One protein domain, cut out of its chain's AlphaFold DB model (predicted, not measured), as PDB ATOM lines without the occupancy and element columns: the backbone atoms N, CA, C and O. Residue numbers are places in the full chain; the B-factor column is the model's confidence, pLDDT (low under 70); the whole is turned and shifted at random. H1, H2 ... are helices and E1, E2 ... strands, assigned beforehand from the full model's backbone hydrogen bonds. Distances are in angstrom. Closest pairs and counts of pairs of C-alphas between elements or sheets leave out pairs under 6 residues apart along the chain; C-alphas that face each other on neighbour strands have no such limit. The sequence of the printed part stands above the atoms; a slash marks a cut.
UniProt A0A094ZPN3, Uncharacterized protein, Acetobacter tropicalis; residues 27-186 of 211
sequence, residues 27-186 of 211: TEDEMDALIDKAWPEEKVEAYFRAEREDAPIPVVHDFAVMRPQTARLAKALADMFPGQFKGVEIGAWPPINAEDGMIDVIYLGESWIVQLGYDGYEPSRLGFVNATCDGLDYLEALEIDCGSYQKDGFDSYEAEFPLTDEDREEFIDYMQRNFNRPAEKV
ATOM      1  N   THR A  27     -12.984 -56.961 -44.368       92.00
ATOM      2  CA  THR A  27     -12.734 -57.579 -43.061       92.00
ATOM      3  C   THR A  27     -12.529 -56.502 -41.995       92.00
ATOM      4  O   THR A  27     -12.290 -55.339 -42.319       92.00
ATOM      5  N   GLU A  28     -12.592 -56.892 -40.722       92.81
ATOM      6  CA  GLU A  28     -12.280 -56.010 -39.587       92.81
ATOM      7  C   GLU A  28     -10.885 -55.388 -39.739       92.81
ATOM      8  O   GLU A  28     -10.773 -54.173 -39.855       92.81
ATOM      9  N   ASP A  29      -9.850 -56.215 -39.940       94.25
ATOM     10  CA  ASP A  29      -8.473 -55.746 -40.162       94.25
ATOM     11  C   ASP A  29      -8.334 -54.775 -41.355       94.25
ATOM     12  O   ASP A  29      -7.533 -53.838 -41.323       94.25
ATOM     13  N   GLU A  30      -9.072 -55.008 -42.448       93.56
ATOM     14  CA  GLU A  30      -9.051 -54.130 -43.623       93.56
ATOM     15  C   GLU A  30      -9.724 -52.789 -43.327       93.56
ATOM     16  O   GLU A  30      -9.223 -51.744 -43.754       93.56
ATOM     17  N   MET A  31     -10.854 -52.821 -42.620       92.88
ATOM     18  CA  MET A  31     -11.607 -51.628 -42.267       92.88
ATOM     19  C   MET A  31     -10.844 -50.784 -41.251       92.88
ATOM     20  O   MET A  31     -10.653 -49.597 -41.494       92.88
ATOM     21  N   ASP A  32     -10.298 -51.390 -40.200       92.50
ATOM     22  CA  ASP A  32      -9.483 -50.703 -39.196       92.50
ATOM     23  C   ASP A  32      -8.294 -49.987 -39.843       92.50
ATOM     24  O   ASP A  32      -8.076 -48.796 -39.623       92.50
ATOM     25  N   ALA A  33      -7.581 -50.661 -40.751       93.94
ATOM     26  CA  ALA A  33      -6.469 -50.049 -41.472       93.94
ATOM     27  C   ALA A  33      -6.899 -48.857 -42.352       93.94
ATOM     28  O   ALA A  33      -6.128 -47.908 -42.545       93.94
ATOM     29  N   LEU A  34      -8.109 -48.893 -42.922       93.88
ATOM     30  CA  LEU A  34      -8.674 -47.775 -43.679       93.88
ATOM     31  C   LEU A  34      -9.072 -46.620 -42.759       93.88
ATOM     32  O   LEU A  34      -8.756 -45.470 -43.081       93.88
ATOM     33  N   ILE A  35      -9.733 -46.920 -41.639       93.25
ATOM     34  CA  ILE A  35     -10.181 -45.943 -40.643       93.25
ATOM     35  C   ILE A  35      -8.974 -45.228 -40.039       93.25
ATOM     36  O   ILE A  35      -8.896 -44.006 -40.156       93.25
ATOM     37  N   ASP A  36      -7.985 -45.962 -39.525       93.44
ATOM     38  CA  ASP A  36      -6.759 -45.411 -38.927       93.44
ATOM     39  C   ASP A  36      -6.039 -44.446 -39.873       93.44
ATOM     40  O   ASP A  36      -5.526 -43.392 -39.485       93.44
ATOM     41  N   LYS A  37      -6.011 -44.793 -41.161       94.69
ATOM     42  CA  LYS A  37      -5.386 -43.964 -42.189       94.69
ATOM     43  C   LYS A  37      -6.212 -42.722 -42.527       94.69
ATOM     44  O   LYS A  37      -5.643 -41.673 -42.833       94.69
ATOM     45  N   ALA A  38      -7.536 -42.847 -42.569       93.00
ATOM     46  CA  ALA A  38      -8.439 -41.775 -42.975       93.00
ATOM     47  C   ALA A  38      -8.762 -40.793 -41.841       93.00
ATOM     48  O   ALA A  38      -9.099 -39.636 -42.124       93.00
ATOM     49  N   TRP A  39      -8.652 -41.243 -40.592       93.69
ATOM     50  CA  TRP A  39      -9.043 -40.535 -39.377       93.69
ATOM     51  C   TRP A  39      -7.894 -40.463 -38.364       93.69
ATOM     52  O   TRP A  39      -8.003 -40.996 -37.264       93.69
ATOM     53  N   PRO A  40      -6.789 -39.763 -38.690       93.75
ATOM     54  CA  PRO A  40      -5.777 -39.463 -37.685       93.75
ATOM     55  C   PRO A  40      -6.384 -38.629 -36.544       93.75
ATOM     56  O   PRO A  40      -7.307 -37.844 -36.775       93.75
ATOM     57  N   GLU A  41      -5.829 -38.752 -35.337       92.25
ATOM     58  CA  GLU A  41      -6.343 -38.138 -34.096       92.25
ATOM     59  C   GLU A  41      -6.687 -36.645 -34.256       92.25
ATOM     60  O   GLU A  41      -7.793 -36.224 -33.928       92.25
ATOM     61  N   GLU A  42      -5.808 -35.861 -34.887       92.56
ATOM     62  CA  GLU A  42      -6.032 -34.430 -35.148       92.56
ATOM     63  C   GLU A  42      -7.303 -34.157 -35.977       92.56
ATOM     64  O   GLU A  42      -8.018 -33.179 -35.744       92.56
ATOM     65  N   LYS A  43      -7.605 -35.021 -36.954       92.19
ATOM     66  CA  LYS A  43      -8.803 -34.902 -37.796       92.19
ATOM     67  C   LYS A  43     -10.058 -35.297 -37.021       92.19
ATOM     68  O   LYS A  43     -11.091 -34.655 -37.190       92.19
ATOM     69  N   VAL A  44      -9.964 -36.320 -36.174       90.44
ATOM     70  CA  VAL A  44     -11.059 -36.754 -35.295       90.44
ATOM     71  C   VAL A  44     -11.417 -35.644 -34.302       90.44
ATOM     72  O   VAL A  44     -12.586 -35.287 -34.161       90.44
ATOM     73  N   GLU A  45     -10.422 -35.019 -33.673       89.94
ATOM     74  CA  GLU A  45     -10.643 -33.881 -32.775       89.94
ATOM     75  C   GLU A  45     -11.278 -32.682 -33.488       89.94
ATOM     76  O   GLU A  45     -12.170 -32.031 -32.938       89.94
ATOM     77  N   ALA A  46     -10.823 -32.374 -34.707       87.56
ATOM     78  CA  ALA A  46     -11.391 -31.296 -35.510       87.56
ATOM     79  C   ALA A  46     -12.855 -31.573 -35.882       87.56
ATOM     80  O   ALA A  46     -13.680 -30.664 -35.799       87.56
ATOM     81  N   TYR A  47     -13.177 -32.820 -36.234       86.00
ATOM     82  CA  TYR A  47     -14.539 -33.260 -36.526       86.00
ATOM     83  C   TYR A  47     -15.466 -33.043 -35.320       86.00
ATOM     84  O   TYR A  47     -16.441 -32.299 -35.415       86.00
ATOM     85  N   PHE A  48     -15.102 -33.569 -34.145       85.56
ATOM     86  CA  PHE A  48     -15.917 -33.405 -32.935       85.56
ATOM     87  C   PHE A  48     -16.000 -31.962 -32.435       85.56
ATOM     88  O   PHE A  48     -16.934 -31.604 -31.718       85.56
ATOM     89  N   ARG A  49     -15.017 -31.118 -32.760       84.69
ATOM     90  CA  ARG A  49     -15.102 -29.683 -32.479       84.69
ATOM     91  C   ARG A  49     -16.125 -29.006 -33.382       84.69
ATOM     92  O   ARG A  49     -16.940 -28.249 -32.870       84.69
ATOM     93  N   ALA A  50     -16.101 -29.301 -34.681       80.31
ATOM     94  CA  ALA A  50     -17.043 -28.735 -35.641       80.31
ATOM     95  C   ALA A  50     -18.499 -29.090 -35.291       80.31
ATOM     96  O   ALA A  50     -19.352 -28.207 -35.324       80.31
ATOM     97  N   GLU A  51     -18.759 -30.328 -34.856       76.56
ATOM     98  CA  GLU A  51     -20.091 -30.750 -34.385       76.56
ATOM     99  C   GLU A  51     -20.587 -29.960 -33.160       76.56
ATOM    100  O   GLU A  51     -21.788 -29.825 -32.960       76.56
ATOM    101  N   ARG A  52     -19.688 -29.420 -32.327       75.38
ATOM    102  CA  ARG A  52     -20.058 -28.641 -31.130       75.38
ATOM    103  C   ARG A  52     -20.266 -27.157 -31.399       75.38
ATOM    104  O   ARG A  52     -20.829 -26.468 -30.555       75.38
ATOM    105  N   GLU A  53     -19.726 -26.647 -32.498       76.69
ATOM    106  CA  GLU A  53     -19.714 -25.214 -32.808       76.69
ATOM    107  C   GLU A  53     -20.932 -24.774 -33.644       76.69
ATOM    108  O   GLU A  53     -20.948 -23.639 -34.117       76.69
ATOM    109  N   ASP A  54     -21.940 -25.644 -33.824       70.25
ATOM    110  CA  ASP A  54     -23.107 -25.434 -34.702       70.25
ATOM    111  C   ASP A  54     -22.699 -24.921 -36.097       70.25
ATOM    112  O   ASP A  54     -23.342 -24.054 -36.702       70.25
ATOM    113  N   ALA A  55     -21.569 -25.421 -36.606       74.56
ATOM    114  CA  ALA A  55     -21.072 -25.035 -37.915       74.56
ATOM    115  C   ALA A  55     -22.082 -25.448 -39.006       74.56
ATOM    116  O   ALA A  55     -22.691 -26.515 -38.902       74.56
ATOM    117  N   PRO A  56     -22.262 -24.649 -40.079       75.19
ATOM    118  CA  PRO A  56     -23.177 -25.012 -41.153       75.19
ATOM    119  C   PRO A  56     -22.803 -26.365 -41.767       75.19
ATOM    120  O   PRO A  56     -21.675 -26.544 -42.235       75.19
ATOM    121  N   ILE A  57     -23.765 -27.286 -41.797       78.44
ATOM    122  CA  ILE A  57     -23.587 -28.624 -42.364       78.44
ATOM    123  C   ILE A  57     -23.402 -28.503 -43.888       78.44
ATOM    124  O   ILE A  57     -24.236 -27.891 -44.568       78.44
ATOM    125  N   PRO A  58     -22.311 -29.043 -44.463       86.19
ATOM    126  CA  PRO A  58     -22.085 -28.992 -45.899       86.19
ATOM    127  C   PRO A  58     -23.034 -29.949 -46.633       86.19
ATOM    128  O   PRO A  58     -22.975 -31.160 -46.446       86.19
ATOM    129  N   VAL A  59     -23.862 -29.404 -47.529       92.69
ATOM    130  CA  VAL A  59     -24.812 -30.186 -48.336       92.69
ATOM    131  C   VAL A  59     -24.462 -30.182 -49.825       92.69
ATOM    132  O   VAL A  59     -24.095 -29.155 -50.407       92.69
ATOM    133  N   VAL A  60     -24.619 -31.332 -50.477       93.62
ATOM    134  CA  VAL A  60     -24.448 -31.509 -51.923       93.62
ATOM    135  C   VAL A  60     -25.797 -31.509 -52.638       93.62
ATOM    136  O   VAL A  60     -26.805 -31.981 -52.117       93.62
ATOM    137  N   HIS A  61     -25.815 -30.971 -53.855       93.12
ATOM    138  CA  HIS A  61     -27.017 -30.903 -54.700       93.12
ATOM    139  C   HIS A  61     -26.882 -31.717 -55.992       93.12
ATOM    140  O   HIS A  61     -27.875 -31.978 -56.663       93.12
ATOM    141  N   ASP A  62     -25.657 -32.099 -56.360       88.88
ATOM    142  CA  ASP A  62     -25.398 -32.893 -57.556       88.88
ATOM    143  C   ASP A  62     -25.651 -34.375 -57.264       88.88
ATOM    144  O   ASP A  62     -24.918 -34.998 -56.502       88.88
ATOM    145  N   PHE A  63     -26.679 -34.963 -57.876       87.50
ATOM    146  CA  PHE A  63     -27.001 -36.379 -57.683       87.50
ATOM    147  C   PHE A  63     -25.888 -37.324 -58.161       87.50
ATOM    148  O   PHE A  63     -25.824 -38.457 -57.694       87.50
ATOM    149  N   ALA A  64     -25.004 -36.886 -59.065       84.88
ATOM    150  CA  ALA A  64     -23.934 -37.727 -59.603       84.88
ATOM    151  C   ALA A  64     -22.793 -37.992 -58.606       84.88
ATOM    152  O   ALA A  64     -21.991 -38.897 -58.839       84.88
ATOM    153  N   VAL A  65     -22.702 -37.214 -57.521       84.38
ATOM    154  CA  VAL A  65     -21.669 -37.385 -56.481       84.38
ATOM    155  C   VAL A  65     -22.181 -38.137 -55.249       84.38
ATOM    156  O   VAL A  65     -21.404 -38.414 -54.340       84.38
ATOM    157  N   MET A  66     -23.478 -38.449 -55.204       87.00
ATOM    158  CA  MET A  66     -24.112 -39.179 -54.105       87.00
ATOM    159  C   MET A  66     -23.979 -40.694 -54.311       87.00
ATOM    160  O   MET A  66     -23.739 -41.159 -55.423       87.00
ATOM    161  N   ARG A  67     -24.193 -41.489 -53.255       86.56
ATOM    162  CA  ARG A  67     -24.334 -42.949 -53.395       86.56
ATOM    163  C   ARG A  67     -25.565 -43.297 -54.250       86.56
ATOM    164  O   ARG A  67     -26.533 -42.530 -54.241       86.56
ATOM    165  N   PRO A  68     -25.591 -44.450 -54.946       85.50
ATOM    166  CA  PRO A  68     -26.678 -44.795 -55.863       85.50
ATOM    167  C   PRO A  68     -28.070 -44.773 -55.225       85.50
ATOM    168  O   PRO A  68     -29.022 -44.286 -55.832       85.50
ATOM    169  N   GLN A  69     -28.222 -45.296 -54.006       88.00
ATOM    170  CA  GLN A  69     -29.505 -45.306 -53.300       88.00
ATOM    171  C   GLN A  69     -29.909 -43.886 -52.871       88.00
ATOM    172  O   GLN A  69     -31.029 -43.467 -53.170       88.00
ATOM    173  N   THR A  70     -28.984 -43.114 -52.287       92.62
ATOM    174  CA  THR A  70     -29.191 -41.704 -51.912       92.62
ATOM    175  C   THR A  70     -29.604 -40.850 -53.104       92.62
ATOM    176  O   THR A  70     -30.615 -40.158 -53.035       92.62
ATOM    177  N   ALA A  71     -28.885 -40.939 -54.227       90.94
ATOM    178  CA  ALA A  71     -29.182 -40.181 -55.443       90.94
ATOM    179  C   ALA A  71     -30.618 -40.420 -55.928       90.94
ATOM    180  O   ALA A  71     -31.331 -39.486 -56.302       90.94
ATOM    181  N   ARG A  72     -31.055 -41.684 -55.911       90.31
ATOM    182  CA  ARG A  72     -32.388 -42.083 -56.368       90.31
ATOM    183  C   ARG A  72     -33.486 -41.601 -55.432       90.31
ATOM    184  O   ARG A  72     -34.475 -41.052 -55.917       90.31
ATOM    185  N   LEU A  73     -33.302 -41.746 -54.117       94.75
ATOM    186  CA  LEU A  73     -34.281 -41.253 -53.147       94.75
ATOM    187  C   LEU A  73     -34.367 -39.726 -53.166       94.75
ATOM    188  O   LEU A  73     -35.463 -39.176 -53.234       94.75
ATOM    189  N   ALA A  74     -33.221 -39.041 -53.190       95.50
ATOM    190  CA  ALA A  74     -33.149 -37.585 -53.243       95.50
ATOM    191  C   ALA A  74     -33.840 -37.026 -54.491       95.50
ATOM    192  O   ALA A  74     -34.622 -36.082 -54.395       95.50
ATOM    193  N   LYS A  75     -33.622 -37.651 -55.656       94.44
ATOM    194  CA  LYS A  75     -34.313 -37.278 -56.892       94.44
ATOM    195  C   LYS A  75     -35.825 -37.477 -56.781       94.44
ATOM    196  O   LYS A  75     -36.579 -36.568 -57.113       94.44
ATOM    197  N   ALA A  76     -36.270 -38.628 -56.278       93.94
ATOM    198  CA  ALA A  76     -37.695 -38.903 -56.126       93.94
ATOM    199  C   ALA A  76     -38.382 -37.939 -55.142       93.94
ATOM    200  O   ALA A  76     -39.496 -37.490 -55.405       93.94
ATOM    201  N   LEU A  77     -37.719 -37.574 -54.040       95.50
ATOM    202  CA  LEU A  77     -38.226 -36.587 -53.083       95.50
ATOM    203  C   LEU A  77     -38.252 -35.171 -53.669       95.50
ATOM    204  O   LEU A  77     -39.212 -34.440 -53.438       95.50
ATOM    205  N   ALA A  78     -37.247 -34.791 -54.462       95.19
ATOM    206  CA  ALA A  78     -37.229 -33.505 -55.160       95.19
ATOM    207  C   ALA A  78     -38.371 -33.384 -56.186       95.19
ATOM    208  O   ALA A  78     -38.958 -32.309 -56.322       95.19
ATOM    209  N   ASP A  79     -38.711 -34.485 -56.862       94.19
ATOM    210  CA  ASP A  79     -39.851 -34.556 -57.781       94.19
ATOM    211  C   ASP A  79     -41.196 -34.554 -57.026       94.19
ATOM    212  O   ASP A  79     -42.157 -33.923 -57.471       94.19
ATOM    213  N   MET A  80     -41.272 -35.230 -55.872       93.12
ATOM    214  CA  MET A  80     -42.483 -35.320 -55.045       93.12
ATOM    215  C   MET A  80     -42.819 -34.011 -54.325       93.12
ATOM    216  O   MET A  80     -43.991 -33.645 -54.230       93.12
ATOM    217  N   PHE A  81     -41.800 -33.284 -53.860       93.94
ATOM    218  CA  PHE A  81     -41.934 -32.007 -53.158       93.94
ATOM    219  C   PHE A  81     -41.145 -30.896 -53.878       93.94
ATOM    220  O   PHE A  81     -40.102 -30.440 -53.385       93.94
ATOM    221  N   PRO A  82     -41.623 -30.418 -55.045       93.56
ATOM    222  CA  PRO A  82     -40.905 -29.426 -55.837       93.56
ATOM    223  C   PRO A  82     -40.576 -28.157 -55.041       93.56
ATOM    224  O   PRO A  82     -41.443 -27.548 -54.414       93.56
ATOM    225  N   GLY A  83     -39.310 -27.739 -55.085       93.75
ATOM    226  CA  GLY A  83     -38.813 -26.548 -54.381       93.75
ATOM    227  C   GLY A  83     -38.506 -26.747 -52.891       93.75
ATOM    228  O   GLY A  83     -38.003 -25.821 -52.248       93.75
ATOM    229  N   GLN A  84     -38.758 -27.940 -52.343       95.31
ATOM    230  CA  GLN A  84     -38.485 -28.238 -50.937       95.31
ATOM    231  C   GLN A  84     -37.123 -28.888 -50.702       95.31
ATOM    232  O   GLN A  84     -36.572 -28.718 -49.624       95.31
ATOM    233  N   PHE A  85     -36.535 -29.553 -51.696       95.62
ATOM    234  CA  PHE A  85     -35.200 -30.145 -51.582       95.62
ATOM    235  C   PHE A  85     -34.122 -29.095 -51.248       95.62
ATOM    236  O   PHE A  85     -33.990 -28.095 -51.959       95.62
ATOM    237  N   LYS A  86     -33.367 -29.316 -50.163       95.19
ATOM    238  CA  LYS A  86     -32.313 -28.411 -49.658       95.19
ATOM    239  C   LYS A  86     -30.893 -28.939 -49.862       95.19
ATOM    240  O   LYS A  86     -29.943 -28.200 -49.620       95.19
ATOM    241  N   GLY A  87     -30.755 -30.182 -50.313       95.62
ATOM    242  CA  GLY A  87     -29.474 -30.851 -50.508       95.62
ATOM    243  C   GLY A  87     -29.326 -32.079 -49.618       95.62
ATOM    244  O   GLY A  87     -30.249 -32.466 -48.903       95.62
ATOM    245  N   VAL A  88     -28.157 -32.705 -49.699       95.88
ATOM    246  CA  VAL A  88     -27.830 -33.934 -48.974       95.88
ATOM    247  C   VAL A  88     -26.515 -33.763 -48.229       95.88
ATOM    248  O   VAL A  88     -25.516 -33.390 -48.838       95.88
ATOM    249  N   GLU A  89     -26.488 -34.048 -46.936       94.44
ATOM    250  CA  GLU A  89     -25.240 -34.301 -46.217       94.44
ATOM    251  C   GLU A  89     -24.796 -35.734 -46.500       94.44
ATOM    252  O   GLU A  89     -25.569 -36.678 -46.344       94.44
ATOM    253  N   ILE A  90     -23.553 -35.888 -46.955       90.81
ATOM    254  CA  ILE A  90     -22.991 -37.189 -47.314       90.81
ATOM    255  C   ILE A  90     -22.124 -37.692 -46.167       90.81
ATOM    256  O   ILE A  90     -21.104 -37.079 -45.847       90.81
ATOM    257  N   GLY A  91     -22.493 -38.842 -45.607       89.25
ATOM    258  CA  GLY A  91     -21.714 -39.521 -44.582       89.25
ATOM    259  C   GLY A  91     -20.320 -39.870 -45.096       89.25
ATOM    260  O   GLY A  91     -20.143 -40.299 -46.241       89.25
ATOM    261  N   ALA A  92     -19.306 -39.680 -44.259       88.44
ATOM    262  CA  ALA A  92     -17.918 -39.866 -44.661       88.44
ATOM    263  C   ALA A  92     -17.545 -41.352 -44.818       88.44
ATOM    264  O   ALA A  92     -17.864 -42.173 -43.965       88.44
ATOM    265  N   TRP A  93     -16.815 -41.681 -45.890       87.81
ATOM    266  CA  TRP A  93     -16.206 -42.999 -46.100       87.81
ATOM    267  C   TRP A  93     -14.670 -42.904 -46.100       87.81
ATOM    268  O   TRP A  93     -14.129 -42.040 -46.804       87.81
ATOM    269  N   PRO A  94     -13.948 -43.800 -45.397       91.12
ATOM    270  CA  PRO A  94     -14.458 -44.782 -44.427       91.12
ATOM    271  C   PRO A  94     -15.090 -44.093 -43.200       91.12
ATOM    272  O   PRO A  94     -14.785 -42.919 -42.960       91.12
ATOM    273  N   PRO A  95     -15.976 -44.764 -42.445       90.19
ATOM    274  CA  PRO A  95     -16.582 -44.176 -41.252       90.19
ATOM    275  C   PRO A  95     -15.543 -43.997 -40.134       90.19
ATOM    276  O   PRO A  95     -14.454 -44.554 -40.203       90.19
ATOM    277  N   ILE A  96     -15.856 -43.219 -39.094       89.06
ATOM    278  CA  ILE A  96     -14.993 -43.131 -37.894       89.06
ATOM    279  C   ILE A  96     -15.037 -44.452 -37.106       89.06
ATOM    280  O   ILE A  96     -14.064 -44.828 -36.462       89.06
ATOM    281  N   ASN A  97     -16.168 -45.155 -37.176       86.81
ATOM    282  CA  ASN A  97     -16.403 -46.449 -36.555       86.81
ATOM    283  C   ASN A  97     -17.190 -47.330 -37.534       86.81
ATOM    284  O   ASN A  97     -18.267 -46.943 -37.989       86.81
ATOM    285  N   ALA A  98     -16.656 -48.506 -37.858       85.75
ATOM    286  CA  ALA A  98     -17.275 -49.435 -38.799       85.75
ATOM    287  C   ALA A  98     -18.663 -49.917 -38.341       85.75
ATOM    288  O   ALA A  98     -19.555 -50.089 -39.171       85.75
ATOM    289  N   GLU A  99     -18.869 -50.068 -37.029       85.38
ATOM    290  CA  GLU A  99     -20.148 -50.504 -36.449       85.38
ATOM    291  C   GLU A  99     -21.240 -49.431 -36.536       85.38
ATOM    292  O   GLU A  99     -22.424 -49.760 -36.607       85.38
ATOM    293  N   ASP A 100     -20.849 -48.152 -36.544       82.94
ATOM    294  CA  ASP A 100     -21.785 -47.031 -36.691       82.94
ATOM    295  C   ASP A 100     -22.180 -46.824 -38.169       82.94
ATOM    296  O   ASP A 100     -23.232 -46.252 -38.462       82.94
ATOM    297  N   GLY A 101     -21.365 -47.321 -39.106       88.31
ATOM    298  CA  GLY A 101     -21.616 -47.217 -40.540       88.31
ATOM    299  C   GLY A 101     -21.543 -45.782 -41.067       88.31
ATOM    300  O   GLY A 101     -20.846 -44.925 -40.522       88.31
ATOM    301  N   MET A 102     -22.239 -45.520 -42.173       90.50
ATOM    302  CA  MET A 102     -22.370 -44.173 -42.744       90.50
ATOM    303  C   MET A 102     -23.835 -43.792 -42.848       90.50
ATOM    304  O   MET A 102     -24.664 -44.637 -43.179       90.50
ATOM    305  N   ILE A 103     -24.139 -42.513 -42.657       91.94
ATOM    306  CA  ILE A 103     -25.493 -41.988 -42.815       91.94
ATOM    307  C   ILE A 103     -25.456 -40.832 -43.806       91.94
ATOM    308  O   ILE A 103     -24.706 -39.879 -43.613       91.94
ATOM    309  N   ASP A 104     -26.269 -40.924 -44.855       94.12
ATOM    310  CA  ASP A 104     -26.594 -39.779 -45.702       94.12
ATOM    311  C   ASP A 104     -27.892 -39.146 -45.210       94.12
ATOM    312  O   ASP A 104     -28.857 -39.861 -44.938       94.12
ATOM    313  N   VAL A 105     -27.936 -37.815 -45.127       94.56
ATOM    314  CA  VAL A 105     -29.115 -37.066 -44.671       94.56
ATOM    315  C   VAL A 105     -29.616 -36.177 -45.799       94.56
ATOM    316  O   VAL A 105     -28.957 -35.227 -46.211       94.56
ATOM    317  N   ILE A 106     -30.801 -36.479 -46.318       96.19
ATOM    318  CA  ILE A 106     -31.509 -35.649 -47.290       96.19
ATOM    319  C   ILE A 106     -32.305 -34.597 -46.525       96.19
ATOM    320  O   ILE A 106     -33.238 -34.938 -45.802       96.19
ATOM    321  N   TYR A 107     -31.984 -33.324 -46.740       94.19
ATOM    322  CA  TYR A 107     -32.708 -32.204 -46.149       94.19
ATOM    323  C   TYR A 107     -33.810 -31.708 -47.081       94.19
ATOM    324  O   TYR A 107     -33.587 -31.423 -48.265       94.19
ATOM    325  N   LEU A 108     -35.006 -31.550 -46.525       93.81
ATOM    326  CA  LEU A 108     -36.168 -30.975 -47.182       93.81
ATOM    327  C   LEU A 108     -36.605 -29.690 -46.455       93.81
ATOM    328  O   LEU A 108     -36.007 -29.250 -45.474       93.81
ATOM    329  N   GLY A 109     -37.621 -29.019 -46.992       90.38
ATOM    330  CA  GLY A 109     -38.249 -27.880 -46.333       90.38
ATOM    331  C   GLY A 109     -38.985 -28.295 -45.063       90.38
ATOM    332  O   GLY A 109     -39.210 -29.476 -44.822       90.38
ATOM    333  N   GLU A 110     -39.372 -27.298 -44.267       84.56
ATOM    334  CA  GLU A 110     -40.181 -27.511 -43.056       84.56
ATOM    335  C   GLU A 110     -39.521 -28.456 -42.041       84.56
ATOM    336  O   GLU A 110     -40.199 -29.197 -41.340       84.56
ATOM    337  N   SER A 111     -38.185 -28.411 -41.976       86.88
ATOM    338  CA  SER A 111     -37.358 -29.241 -41.096       86.88
ATOM    339  C   SER A 111     -37.429 -30.745 -41.381       86.88
ATOM    340  O   SER A 111     -36.901 -31.525 -40.610       86.88
ATOM    341  N   TRP A 112     -38.005 -31.196 -42.495       90.94
ATOM    342  CA  TRP A 112     -38.022 -32.625 -42.807       90.94
ATOM    343  C   TRP A 112     -36.656 -33.153 -43.232       90.94
ATOM    344  O   TRP A 112     -35.969 -32.548 -44.061       90.94
ATOM    345  N   ILE A 113     -36.310 -34.329 -42.718       92.19
ATOM    346  CA  ILE A 113     -35.112 -35.069 -43.090       92.19
ATOM    347  C   ILE A 113     -35.448 -36.514 -43.451       92.19
ATOM    348  O   ILE A 113     -36.373 -37.122 -42.910       92.19
ATOM    349  N   VAL A 114     -34.669 -37.066 -44.379       94.06
ATOM    350  CA  VAL A 114     -34.695 -38.489 -44.721       94.06
ATOM    351  C   VAL A 114     -33.276 -39.028 -44.654       94.06
ATOM    352  O   VAL A 114     -32.393 -38.533 -45.349       94.06
ATOM    353  N   GLN A 115     -33.052 -40.032 -43.818       93.50
ATOM    354  CA  GLN A 115     -31.742 -40.610 -43.557       93.50
ATOM    355  C   GLN A 115     -31.609 -41.970 -44.236       93.50
ATOM    356  O   GLN A 115     -32.537 -42.777 -44.215       93.50
ATOM    357  N   LEU A 116     -30.445 -42.231 -44.824       93.62
ATOM    358  CA  LEU A 116     -30.085 -43.520 -45.404       93.62
ATOM    359  C   LEU A 116     -28.844 -44.043 -44.690       93.62
ATOM    360  O   LEU A 116     -27.773 -43.446 -44.804       93.62
ATOM    361  N   GLY A 117     -28.994 -45.144 -43.957       91.44
ATOM    362  CA  GLY A 117     -27.901 -45.792 -43.241       91.44
ATOM    363  C   GLY A 117     -27.261 -46.907 -44.057       91.44
ATOM    364  O   GLY A 117     -27.965 -47.732 -44.638       91.44
ATOM    365  N   TYR A 118     -25.935 -46.964 -44.067       88.94
ATOM    366  CA  TYR A 118     -25.132 -47.919 -44.827       88.94
ATOM    367  C   TYR A 118     -24.214 -48.737 -43.914       88.94
ATOM    368  O   TYR A 118     -23.648 -48.195 -42.964       88.94
ATOM    369  N   ASP A 119     -24.031 -50.022 -44.233       87.19
ATOM    370  CA  ASP A 119     -23.110 -50.922 -43.517       87.19
ATOM    371  C   ASP A 119     -21.658 -50.418 -43.666       87.19
ATOM    372  O   ASP A 119     -21.181 -50.158 -44.773       87.19
ATOM    373  N   GLY A 120     -20.943 -50.256 -42.548       86.62
ATOM    374  CA  GLY A 120     -19.563 -49.761 -42.545       86.62
ATOM    375  C   GLY A 120     -18.538 -50.754 -43.096       86.62
ATOM    376  O   GLY A 120     -17.478 -50.338 -43.549       86.62
ATOM    377  N   TYR A 121     -18.850 -52.048 -43.128       86.62
ATOM    378  CA  TYR A 121     -18.025 -53.084 -43.752       86.62
ATOM    379  C   TYR A 121     -18.432 -53.361 -45.198       86.62
ATOM    380  O   TYR A 121     -17.687 -54.012 -45.923       86.62
ATOM    381  N   GLU A 122     -19.598 -52.895 -45.636       85.56
ATOM    382  CA  GLU A 122     -20.116 -53.097 -46.988       85.56
ATOM    383  C   GLU A 122     -20.790 -51.804 -47.474       85.56
ATOM    384  O   GLU A 122     -22.015 -51.698 -47.465       85.56
ATOM    385  N   PRO A 123     -20.013 -50.790 -47.894       79.88
ATOM    386  CA  PRO A 123     -20.500 -49.420 -48.075       79.88
ATOM    387  C   PRO A 123     -21.575 -49.236 -49.149       79.88
ATOM    388  O   PRO A 123     -22.230 -48.193 -49.178       79.88
ATOM    389  N   SER A 124     -21.761 -50.210 -50.046       78.50
ATOM    390  CA  SER A 124     -22.883 -50.200 -50.988       78.50
ATOM    391  C   SER A 124     -24.200 -50.668 -50.374       78.50
ATOM    392  O   SER A 124     -25.251 -50.398 -50.950       78.50
ATOM    393  N   ARG A 125     -24.167 -51.390 -49.250       83.50
ATOM    394  CA  ARG A 125     -25.333 -52.038 -48.652       83.50
ATOM    395  C   ARG A 125     -26.117 -51.052 -47.797       83.50
ATOM    396  O   ARG A 125     -25.645 -50.602 -46.755       83.50
ATOM    397  N   LEU A 126     -27.340 -50.762 -48.232       86.31
ATOM    398  CA  LEU A 126     -28.308 -49.977 -47.469       86.31
ATOM    399  C   LEU A 126     -28.854 -50.819 -46.307       86.31
ATOM    400  O   LEU A 126     -29.450 -51.873 -46.524       86.31
ATOM    401  N   GLY A 127     -28.637 -50.356 -45.081       86.19
ATOM    402  CA  GLY A 127     -29.158 -50.964 -43.861       86.19
ATOM    403  C   GLY A 127     -30.572 -50.492 -43.539       86.19
ATOM    404  O   GLY A 127     -31.425 -51.316 -43.231       86.19
ATOM    405  N   PHE A 128     -30.844 -49.193 -43.657       88.06
ATOM    406  CA  PHE A 128     -32.167 -48.638 -43.363       88.06
ATOM    407  C   PHE A 128     -32.439 -47.333 -44.113       88.06
ATOM    408  O   PHE A 128     -31.514 -46.639 -44.547       88.06
ATOM    409  N   VAL A 129     -33.723 -46.988 -44.210       91.44
ATOM    410  CA  VAL A 129     -34.200 -45.645 -44.559       91.44
ATOM    411  C   VAL A 129     -35.090 -45.146 -43.436       91.44
ATOM    412  O   VAL A 129     -35.979 -45.867 -42.994       91.44
ATOM    413  N   ASN A 130     -34.866 -43.914 -42.994       89.62
ATOM    414  CA  ASN A 130     -35.659 -43.265 -41.958       89.62
ATOM    415  C   ASN A 130     -36.185 -41.915 -42.462       89.62
ATOM    416  O   ASN A 130     -35.473 -41.214 -43.177       89.62
ATOM    417  N   ALA A 131     -37.417 -41.549 -42.109       90.75
ATOM    418  CA  ALA A 131     -37.966 -40.219 -42.350       90.75
ATOM    419  C   ALA A 131     -38.552 -39.609 -41.074       90.75
ATOM    420  O   ALA A 131     -39.360 -40.240 -40.388       90.75
ATOM    421  N   THR A 132     -38.194 -38.353 -40.799       87.50
ATOM    422  CA  THR A 132     -38.684 -37.609 -39.633       87.50
ATOM    423  C   THR A 132     -38.580 -36.090 -39.826       87.50
ATOM    424  O   THR A 132     -38.006 -35.605 -40.803       87.50
ATOM    425  N   CYS A 133     -39.139 -35.331 -38.886       84.06
ATOM    426  CA  CYS A 133     -38.956 -33.889 -38.780       84.06
ATOM    427  C   CYS A 133     -37.813 -33.595 -37.794       84.06
ATOM    428  O   CYS A 133     -37.827 -34.067 -36.659       84.06
ATOM    429  N   ASP A 134     -36.816 -32.832 -38.235       69.56
ATOM    430  CA  ASP A 134     -35.649 -32.407 -37.465       69.56
ATOM    431  C   ASP A 134     -36.089 -31.688 -36.179       69.56
ATOM    432  O   ASP A 134     -36.834 -30.703 -36.212       69.56
ATOM    433  N   GLY A 135     -35.659 -32.227 -35.036       60.75
ATOM    434  CA  GLY A 135     -36.083 -31.805 -33.699       60.75
ATOM    435  C   GLY A 135     -37.166 -32.667 -33.035       60.75
ATOM    436  O   GLY A 135     -37.502 -32.389 -31.882       60.75
ATOM    437  N   LEU A 136     -37.694 -33.703 -33.700       58.53
ATOM    438  CA  LEU A 136     -38.470 -34.759 -33.038       58.53
ATOM    439  C   LEU A 136     -37.560 -35.771 -32.336       58.53
ATOM    440  O   LEU A 136     -36.472 -36.088 -32.817       58.53
ATOM    441  N   ASP A 137     -38.027 -36.300 -31.199       51.44
ATOM    442  CA  ASP A 137     -37.385 -37.444 -30.551       51.44
ATOM    443  C   ASP A 137     -37.374 -38.639 -31.520       51.44
ATOM    444  O   ASP A 137     -38.348 -38.895 -32.231       51.44
ATOM    445  N   TYR A 138     -36.299 -39.432 -31.484       51.12
ATOM    446  CA  TYR A 138     -36.068 -40.622 -32.325       51.12
ATOM    447  C   TYR A 138     -37.201 -41.672 -32.318       51.12
ATOM    448  O   TYR A 138     -37.160 -42.632 -33.080       51.12
ATOM    449  N   LEU A 139     -38.191 -41.524 -31.434       53.19
ATOM    450  CA  LEU A 139     -39.346 -42.406 -31.290       53.19
ATOM    451  C   LEU A 139     -40.504 -42.076 -32.251       53.19
ATOM    452  O   LEU A 139     -41.476 -42.827 -32.293       53.19
ATOM    453  N   GLU A 140     -40.414 -40.982 -33.014       67.31
ATOM    454  CA  GLU A 140     -41.478 -40.496 -33.906       67.31
ATOM    455  C   GLU A 140     -41.034 -40.441 -35.379       67.31
ATOM    456  O   GLU A 140     -41.333 -39.501 -36.117       67.31
ATOM    457  N   ALA A 141     -40.304 -41.465 -35.819       76.56
ATOM    458  CA  ALA A 141     -39.836 -41.604 -37.193       76.56
ATOM    459  C   ALA A 141     -40.415 -42.854 -37.865       76.56
ATOM    460  O   ALA A 141     -40.595 -43.886 -37.215       76.56
ATOM    461  N   LEU A 142     -40.650 -42.771 -39.176       86.19
ATOM    462  CA  LEU A 142     -40.775 -43.974 -39.996       86.19
ATOM    463  C   LEU A 142     -39.377 -44.558 -40.182       86.19
ATOM    464  O   LEU A 142     -38.477 -43.837 -40.611       86.19
ATOM    465  N   GLU A 143     -39.211 -45.854 -39.938       86.88
ATOM    466  CA  GLU A 143     -38.000 -46.592 -40.292       86.88
ATOM    467  C   GLU A 143     -38.350 -47.848 -41.086       86.88
ATOM    468  O   GLU A 143     -39.220 -48.635 -40.709       86.88
ATOM    469  N   ILE A 144     -37.614 -48.033 -42.174       86.25
ATOM    470  CA  ILE A 144     -37.707 -49.167 -43.080       86.25
ATOM    471  C   ILE A 144     -36.381 -49.926 -43.019       86.25
ATOM    472  O   ILE A 144     -35.337 -49.418 -43.445       86.25
ATOM    473  N   ASP A 145     -36.431 -51.158 -42.511       85.50
ATOM    474  CA  ASP A 145     -35.286 -52.072 -42.451       85.50
ATOM    475  C   ASP A 145     -34.984 -52.635 -43.847       85.50
ATOM    476  O   ASP A 145     -35.690 -53.495 -44.373       85.50
ATOM    477  N   CYS A 146     -33.892 -52.153 -44.435       83.81
ATOM    478  CA  CYS A 146     -33.428 -52.546 -45.761       83.81
ATOM    479  C   CYS A 146     -32.352 -53.639 -45.703       83.81
ATOM    480  O   CYS A 146     -31.948 -54.172 -46.741       83.81
ATOM    481  N   GLY A 147     -31.880 -54.008 -44.507       77.06
ATOM    482  CA  GLY A 147     -30.697 -54.846 -44.325       77.06
ATOM    483  C   GLY A 147     -30.848 -56.260 -44.885       77.06
ATOM    484  O   GLY A 147     -29.847 -56.943 -45.116       77.06
ATOM    485  N   SER A 148     -32.082 -56.703 -45.134       76.19
ATOM    486  CA  SER A 148     -32.400 -58.009 -45.720       76.19
ATOM    487  C   SER A 148     -32.663 -57.983 -47.231       76.19
ATOM    488  O   SER A 148     -32.925 -59.037 -47.816       76.19
ATOM    489  N   TYR A 149     -32.588 -56.824 -47.892       80.25
ATOM    490  CA  TYR A 149     -32.878 -56.726 -49.322       80.25
ATOM    491  C   TYR A 149     -31.808 -57.442 -50.154       80.25
ATOM    492  O   TYR A 149     -30.610 -57.250 -49.975       80.25
ATOM    493  N   GLN A 150     -32.254 -58.285 -51.089       65.12
ATOM    494  CA  GLN A 150     -31.382 -59.138 -51.912       65.12
ATOM    495  C   GLN A 150     -31.666 -59.019 -53.418       65.12
ATOM    496  O   GLN A 150     -31.376 -59.937 -54.184       65.12
ATOM    497  N   LYS A 151     -32.266 -57.912 -53.876       66.00
ATOM    498  CA  LYS A 151     -32.587 -57.744 -55.302       66.00
ATOM    499  C   LYS A 151     -31.319 -57.485 -56.128       66.00
ATOM    500  O   LYS A 151     -30.492 -56.641 -55.782       66.00
ATOM    501  N   ASP A 152     -31.190 -58.181 -57.255       61.44
ATOM    502  CA  ASP A 152     -30.137 -57.905 -58.235       61.44
ATOM    503  C   ASP A 152     -30.234 -56.451 -58.723       61.44
ATOM    504  O   ASP A 152     -31.318 -55.967 -59.049       61.44
ATOM    505  N   GLY A 153     -29.103 -55.740 -58.756       60.91
ATOM    506  CA  GLY A 153     -29.054 -54.328 -59.159       60.91
ATOM    507  C   GLY A 153     -29.542 -53.330 -58.103       60.91
ATOM    508  O   GLY A 153     -29.576 -52.136 -58.381       60.91
ATOM    509  N   PHE A 154     -29.875 -53.775 -56.885       64.19
ATOM    510  CA  PHE A 154     -30.276 -52.884 -55.790       64.19
ATOM    511  C   PHE A 154     -29.221 -51.813 -55.466       64.19
ATOM    512  O   PHE A 154     -29.564 -50.658 -55.210       64.19
ATOM    513  N   ASP A 155     -27.945 -52.194 -55.559       61.97
ATOM    514  CA  ASP A 155     -26.800 -51.320 -55.291       61.97
ATOM    515  C   ASP A 155     -26.326 -50.528 -56.512       61.97
ATOM    516  O   ASP A 155     -25.349 -49.791 -56.435       61.97
ATOM    517  N   SER A 156     -26.992 -50.681 -57.659       64.25
ATOM    518  CA  SER A 156     -26.631 -49.967 -58.877       64.25
ATOM    519  C   SER A 156     -27.541 -48.760 -59.104       64.25
ATOM    520  O   SER A 156     -28.611 -48.604 -58.509       64.25
ATOM    521  N   TYR A 157     -27.122 -47.892 -60.022       61.47
ATOM    522  CA  TYR A 157     -27.947 -46.788 -60.517       61.47
ATOM    523  C   TYR A 157     -29.080 -47.247 -61.451       61.47
ATOM    524  O   TYR A 157     -29.848 -46.410 -61.919       61.47
ATOM    525  N   GLU A 158     -29.166 -48.540 -61.782       65.94
ATOM    526  CA  GLU A 158     -30.098 -49.041 -62.800       65.94
ATOM    527  C   GLU A 158     -31.530 -49.195 -62.274       65.94
ATOM    528  O   GLU A 158     -32.478 -49.074 -63.047       65.94
ATOM    529  N   ALA A 159     -31.710 -49.444 -60.974       69.00
ATOM    530  CA  ALA A 159     -33.035 -49.535 -60.367       69.00
ATOM    531  C   ALA A 159     -33.649 -48.139 -60.169       69.00
ATOM    532  O   ALA A 159     -32.953 -47.210 -59.782       69.00
ATOM    533  N   GLU A 160     -34.960 -47.970 -60.360       70.00
ATOM    534  CA  GLU A 160     -35.602 -46.643 -60.291       70.00
ATOM    535  C   GLU A 160     -35.711 -46.081 -58.864       70.00
ATOM    536  O   GLU A 160     -35.633 -44.868 -58.673       70.00
ATOM    537  N   PHE A 161     -35.868 -46.950 -57.860       81.38
ATOM    538  CA  PHE A 161     -36.093 -46.562 -56.465       81.38
ATOM    539  C   PHE A 161     -35.317 -47.481 -55.501       81.38
ATOM    540  O   PHE A 161     -35.151 -48.666 -55.810       81.38
ATOM    541  N   PRO A 162     -34.797 -46.973 -54.366       81.56
ATOM    542  CA  PRO A 162     -33.961 -47.761 -53.456       81.56
ATOM    543  C   PRO A 162     -34.739 -48.576 -52.413       81.56
ATOM    544  O   PRO A 162     -34.124 -49.098 -51.496       81.56
ATOM    545  N   LEU A 163     -36.059 -48.695 -52.536       86.75
ATOM    546  CA  LEU A 163     -36.912 -49.525 -51.678       86.75
ATOM    547  C   LEU A 163     -37.648 -50.566 -52.526       86.75
ATOM    548  O   LEU A 163     -37.716 -50.435 -53.755       86.75
ATOM    549  N   THR A 164     -38.190 -51.608 -51.887       85.75
ATOM    550  CA  THR A 164     -39.112 -52.520 -52.577       85.75
ATOM    551  C   THR A 164     -40.423 -51.804 -52.911       85.75
ATOM    552  O   THR A 164     -40.638 -50.682 -52.470       85.75
ATOM    553  N   ASP A 165     -41.285 -52.411 -53.729       87.44
ATOM    554  CA  ASP A 165     -42.536 -51.754 -54.126       87.44
ATOM    555  C   ASP A 165     -43.456 -51.516 -52.914       87.44
ATOM    556  O   ASP A 165     -44.027 -50.438 -52.803       87.44
ATOM    557  N   GLU A 166     -43.519 -52.473 -51.980       86.56
ATOM    558  CA  GLU A 166     -44.300 -52.375 -50.737       86.56
ATOM    559  C   GLU A 166     -43.765 -51.251 -49.838       86.56
ATOM    560  O   GLU A 166     -44.476 -50.288 -49.554       86.56
ATOM    561  N   ASP A 167     -42.475 -51.300 -49.502       88.25
ATOM    562  CA  ASP A 167     -41.838 -50.296 -48.640       88.25
ATOM    563  C   ASP A 167     -41.823 -48.901 -49.284       88.25
ATOM    564  O   ASP A 167     -41.879 -47.874 -48.610       88.25
ATOM    565  N   ARG A 168     -41.743 -48.835 -50.619       90.12
ATOM    566  CA  ARG A 168     -41.859 -47.581 -51.368       90.12
ATOM    567  C   ARG A 168     -43.250 -46.986 -51.211       90.12
ATOM    568  O   ARG A 168     -43.351 -45.773 -51.036       90.12
ATOM    569  N   GLU A 169     -44.303 -47.786 -51.348       89.88
ATOM    570  CA  GLU A 169     -45.677 -47.307 -51.181       89.88
ATOM    571  C   GLU A 169     -45.902 -46.782 -49.760       89.88
ATOM    572  O   GLU A 169     -46.417 -45.672 -49.603       89.88
ATOM    573  N   GLU A 170     -45.429 -47.515 -48.751       88.56
ATOM    574  CA  GLU A 170     -45.478 -47.112 -47.344       88.56
ATOM    575  C   GLU A 170     -44.722 -45.800 -47.088       88.56
ATOM    576  O   GLU A 170     -45.287 -44.836 -46.565       88.56
ATOM    577  N   PHE A 171     -43.472 -45.712 -47.548       91.25
ATOM    578  CA  PHE A 171     -42.648 -44.512 -47.419       91.25
ATOM    579  C   PHE A 171     -43.296 -43.281 -48.060       91.25
ATOM    580  O   PHE A 171     -43.346 -42.203 -47.460       91.25
ATOM    581  N   ILE A 172     -43.780 -43.419 -49.298       91.69
ATOM    582  CA  ILE A 172     -44.398 -42.311 -50.030       91.69
ATOM    583  C   ILE A 172     -45.664 -41.846 -49.311       91.69
ATOM    584  O   ILE A 172     -45.861 -40.638 -49.163       91.69
ATOM    585  N   ASP A 173     -46.503 -42.777 -48.852       90.12
ATOM    586  CA  ASP A 173     -47.718 -42.446 -48.113       90.12
ATOM    587  C   ASP A 173     -47.409 -41.683 -46.823       90.12
ATOM    588  O   ASP A 173     -47.975 -40.611 -46.580       90.12
ATOM    589  N   TYR A 174     -46.457 -42.187 -46.033       90.25
ATOM    590  CA  TYR A 174     -46.011 -41.539 -44.807       90.25
ATOM    591  C   TYR A 174     -45.532 -40.108 -45.072       90.25
ATOM    592  O   TYR A 174     -45.991 -39.168 -44.411       90.25
ATOM    593  N   MET A 175     -44.660 -39.922 -46.069       91.62
ATOM    594  CA  MET A 175     -44.124 -38.608 -46.418       91.62
ATOM    595  C   MET A 175     -45.238 -37.656 -46.851       91.62
ATOM    596  O   MET A 175     -45.339 -36.548 -46.333       91.62
ATOM    597  N   GLN A 176     -46.131 -38.070 -47.751       91.38
ATOM    598  CA  GLN A 176     -47.218 -37.209 -48.231       91.38
ATOM    599  C   GLN A 176     -48.204 -36.821 -47.125       91.38
ATOM    600  O   GLN A 176     -48.698 -35.689 -47.100       91.38
ATOM    601  N   ARG A 177     -48.481 -37.736 -46.191       89.25
ATOM    602  CA  ARG A 177     -49.371 -37.499 -45.050       89.25
ATOM    603  C   ARG A 177     -48.793 -36.494 -44.054       89.25
ATOM    604  O   ARG A 177     -49.562 -35.725 -43.461       89.25
ATOM    605  N   ASN A 178     -47.475 -36.527 -43.850       88.25
ATOM    606  CA  ASN A 178     -46.815 -35.834 -42.747       88.25
ATOM    607  C   ASN A 178     -46.012 -34.592 -43.151       88.25
ATOM    608  O   ASN A 178     -45.859 -33.714 -42.311       88.25
ATOM    609  N   PHE A 179     -45.582 -34.452 -44.408       88.69
ATOM    610  CA  PHE A 179     -44.634 -33.408 -44.826       88.69
ATOM    611  C   PHE A 179     -45.020 -31.974 -44.411       88.69
ATOM    612  O   PHE A 179     -44.176 -31.221 -43.956       88.69
ATOM    613  N   ASN A 180     -46.302 -31.602 -44.504       84.75
ATOM    614  CA  ASN A 180     -46.762 -30.250 -44.133       84.75
ATOM    615  C   ASN A 180     -47.299 -30.152 -42.694       84.75
ATOM    616  O   ASN A 180     -48.068 -29.243 -42.358       84.75
ATOM    617  N   ARG A 181     -47.026 -31.155 -41.855       83.81
ATOM    618  CA  ARG A 181     -47.506 -31.195 -40.476       83.81
ATOM    619  C   ARG A 181     -46.431 -30.663 -39.540       83.81
ATOM    620  O   ARG A 181     -45.257 -30.961 -39.734       83.81
ATOM    621  N   PRO A 182     -46.826 -29.927 -38.488       77.56
ATOM    622  CA  PRO A 182     -45.896 -29.646 -37.413       77.56
ATOM    623  C   PRO A 182     -45.492 -30.961 -36.743       77.56
ATOM    624  O   PRO A 182     -46.268 -31.924 -36.729       77.56
ATOM    625  N   ALA A 183     -44.292 -30.953 -36.176       74.06
ATOM    626  CA  ALA A 183     -43.658 -32.091 -35.531       74.06
ATOM    627  C   ALA A 183     -44.619 -32.828 -34.573       74.06
ATOM    628  O   ALA A 183     -44.839 -34.024 -34.717       74.06
ATOM    629  N   GLU A 184     -45.336 -32.104 -33.703       73.88
ATOM    630  CA  GLU A 184     -46.256 -32.707 -32.727       73.88
ATOM    631  C   GLU A 184     -47.533 -33.348 -33.317       73.88
ATOM    632  O   GLU A 184     -48.403 -33.813 -32.578       73.88
ATOM    633  N   LYS A 185     -47.706 -33.324 -34.643       76.44
ATOM    634  CA  LYS A 185     -48.869 -33.883 -35.355       76.44
ATOM    635  C   LYS A 185     -48.496 -34.966 -36.362       76.44
ATOM    636  O   LYS A 185     -49.361 -35.334 -37.172       76.44
ATOM    637  N   VAL A 186     -47.247 -35.431 -36.349       77.75
ATOM    638  CA  VAL A 186     -46.807 -36.559 -37.171       77.75
ATOM    639  C   VAL A 186     -47.643 -37.788 -36.821       77.75
ATOM    640  O   VAL A 186     -47.861 -38.126 -35.661       77.75
TER     641      VAL A 186
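AT A GLANCE: This is residues 27 to 186 of the 211 residues of an uncharacterized protein of Acetobacter tropicalis (UniProt A0A094ZPN3). Look first for one antiparallel sheet of five strands, E1 to E5, with helices H3 and H4 covering one face; H1 and H2 lie off to one side of this body, and residues 48 to 56 stick out. The printed part has 160 residues, under half in named elements, in the order H1 H2 H3 E1 E2 E3 E4 E5 H4. The sheet, in that strand order, is a meander, each strand the antiparallel neighbour of the one before; the class is mixed, in two layers, helices on one face of a sheet. The whole is compact, with a radius of gyration of the C-alphas of 16.2 A, spanning 44 by 41 by 30 A.

HOW THE PARTS SIT: Edge strand E1, residues 87 to 89, forms a hairpin with E2, residues 102 to 107; find N 89 and O 105 within hydrogen-bond range, 2.8 A apart. Next come hairpins of E2 with E3, residues 112 to 118 (N 106 and O 114, 2.8 A), E3 with E4, residues 126 to 133 (N 115 and O 130, 2.8 A), and E4 with E5, residues 142 to 145 (N 144 and O 129, 2.8 A). H3, residues 68 to 80, runs along the strands over E2 and E3, its height over the sheet 9.3 A; its closest C-alphas to E2 are Ala 74 and Ile 106, 6.5 A. On the same face H4, residues 165 to 178, lies over E4 and E5 at 10.0 A; Ile 144 and Asp 167 have the closest C-alphas of E5 and H4, 7.0 A. H1, residues 28 to 38, and H2, residues 41 to 52, are apart and not on the sheet. Every O i to N i+4 pair is within hydrogen-bond range in H1, H3 and H4, and 7 of 8 in H2.

IN THESE COORDINATES: Find C-alpha 28 at (-12.280, -56.010, -39.587), where H1 begins its 15.1 A; H2 runs 16.9 A and H3 18.4 A. E4, the longest strand, runs 21.2 A, and H4 runs 20.0 A to C-alpha 178 at (-46.815, -35.834, -42.747).

THE WHOLE: The C-alphas farthest apart, of Asp 29 and Lys 185, are 46.2 A apart. The printed part has no cut; the links H2 to H3, E1 to E2 and E5 to H4 are long. Confidence is under 70 at residues 134 to 140 and 150 to 159.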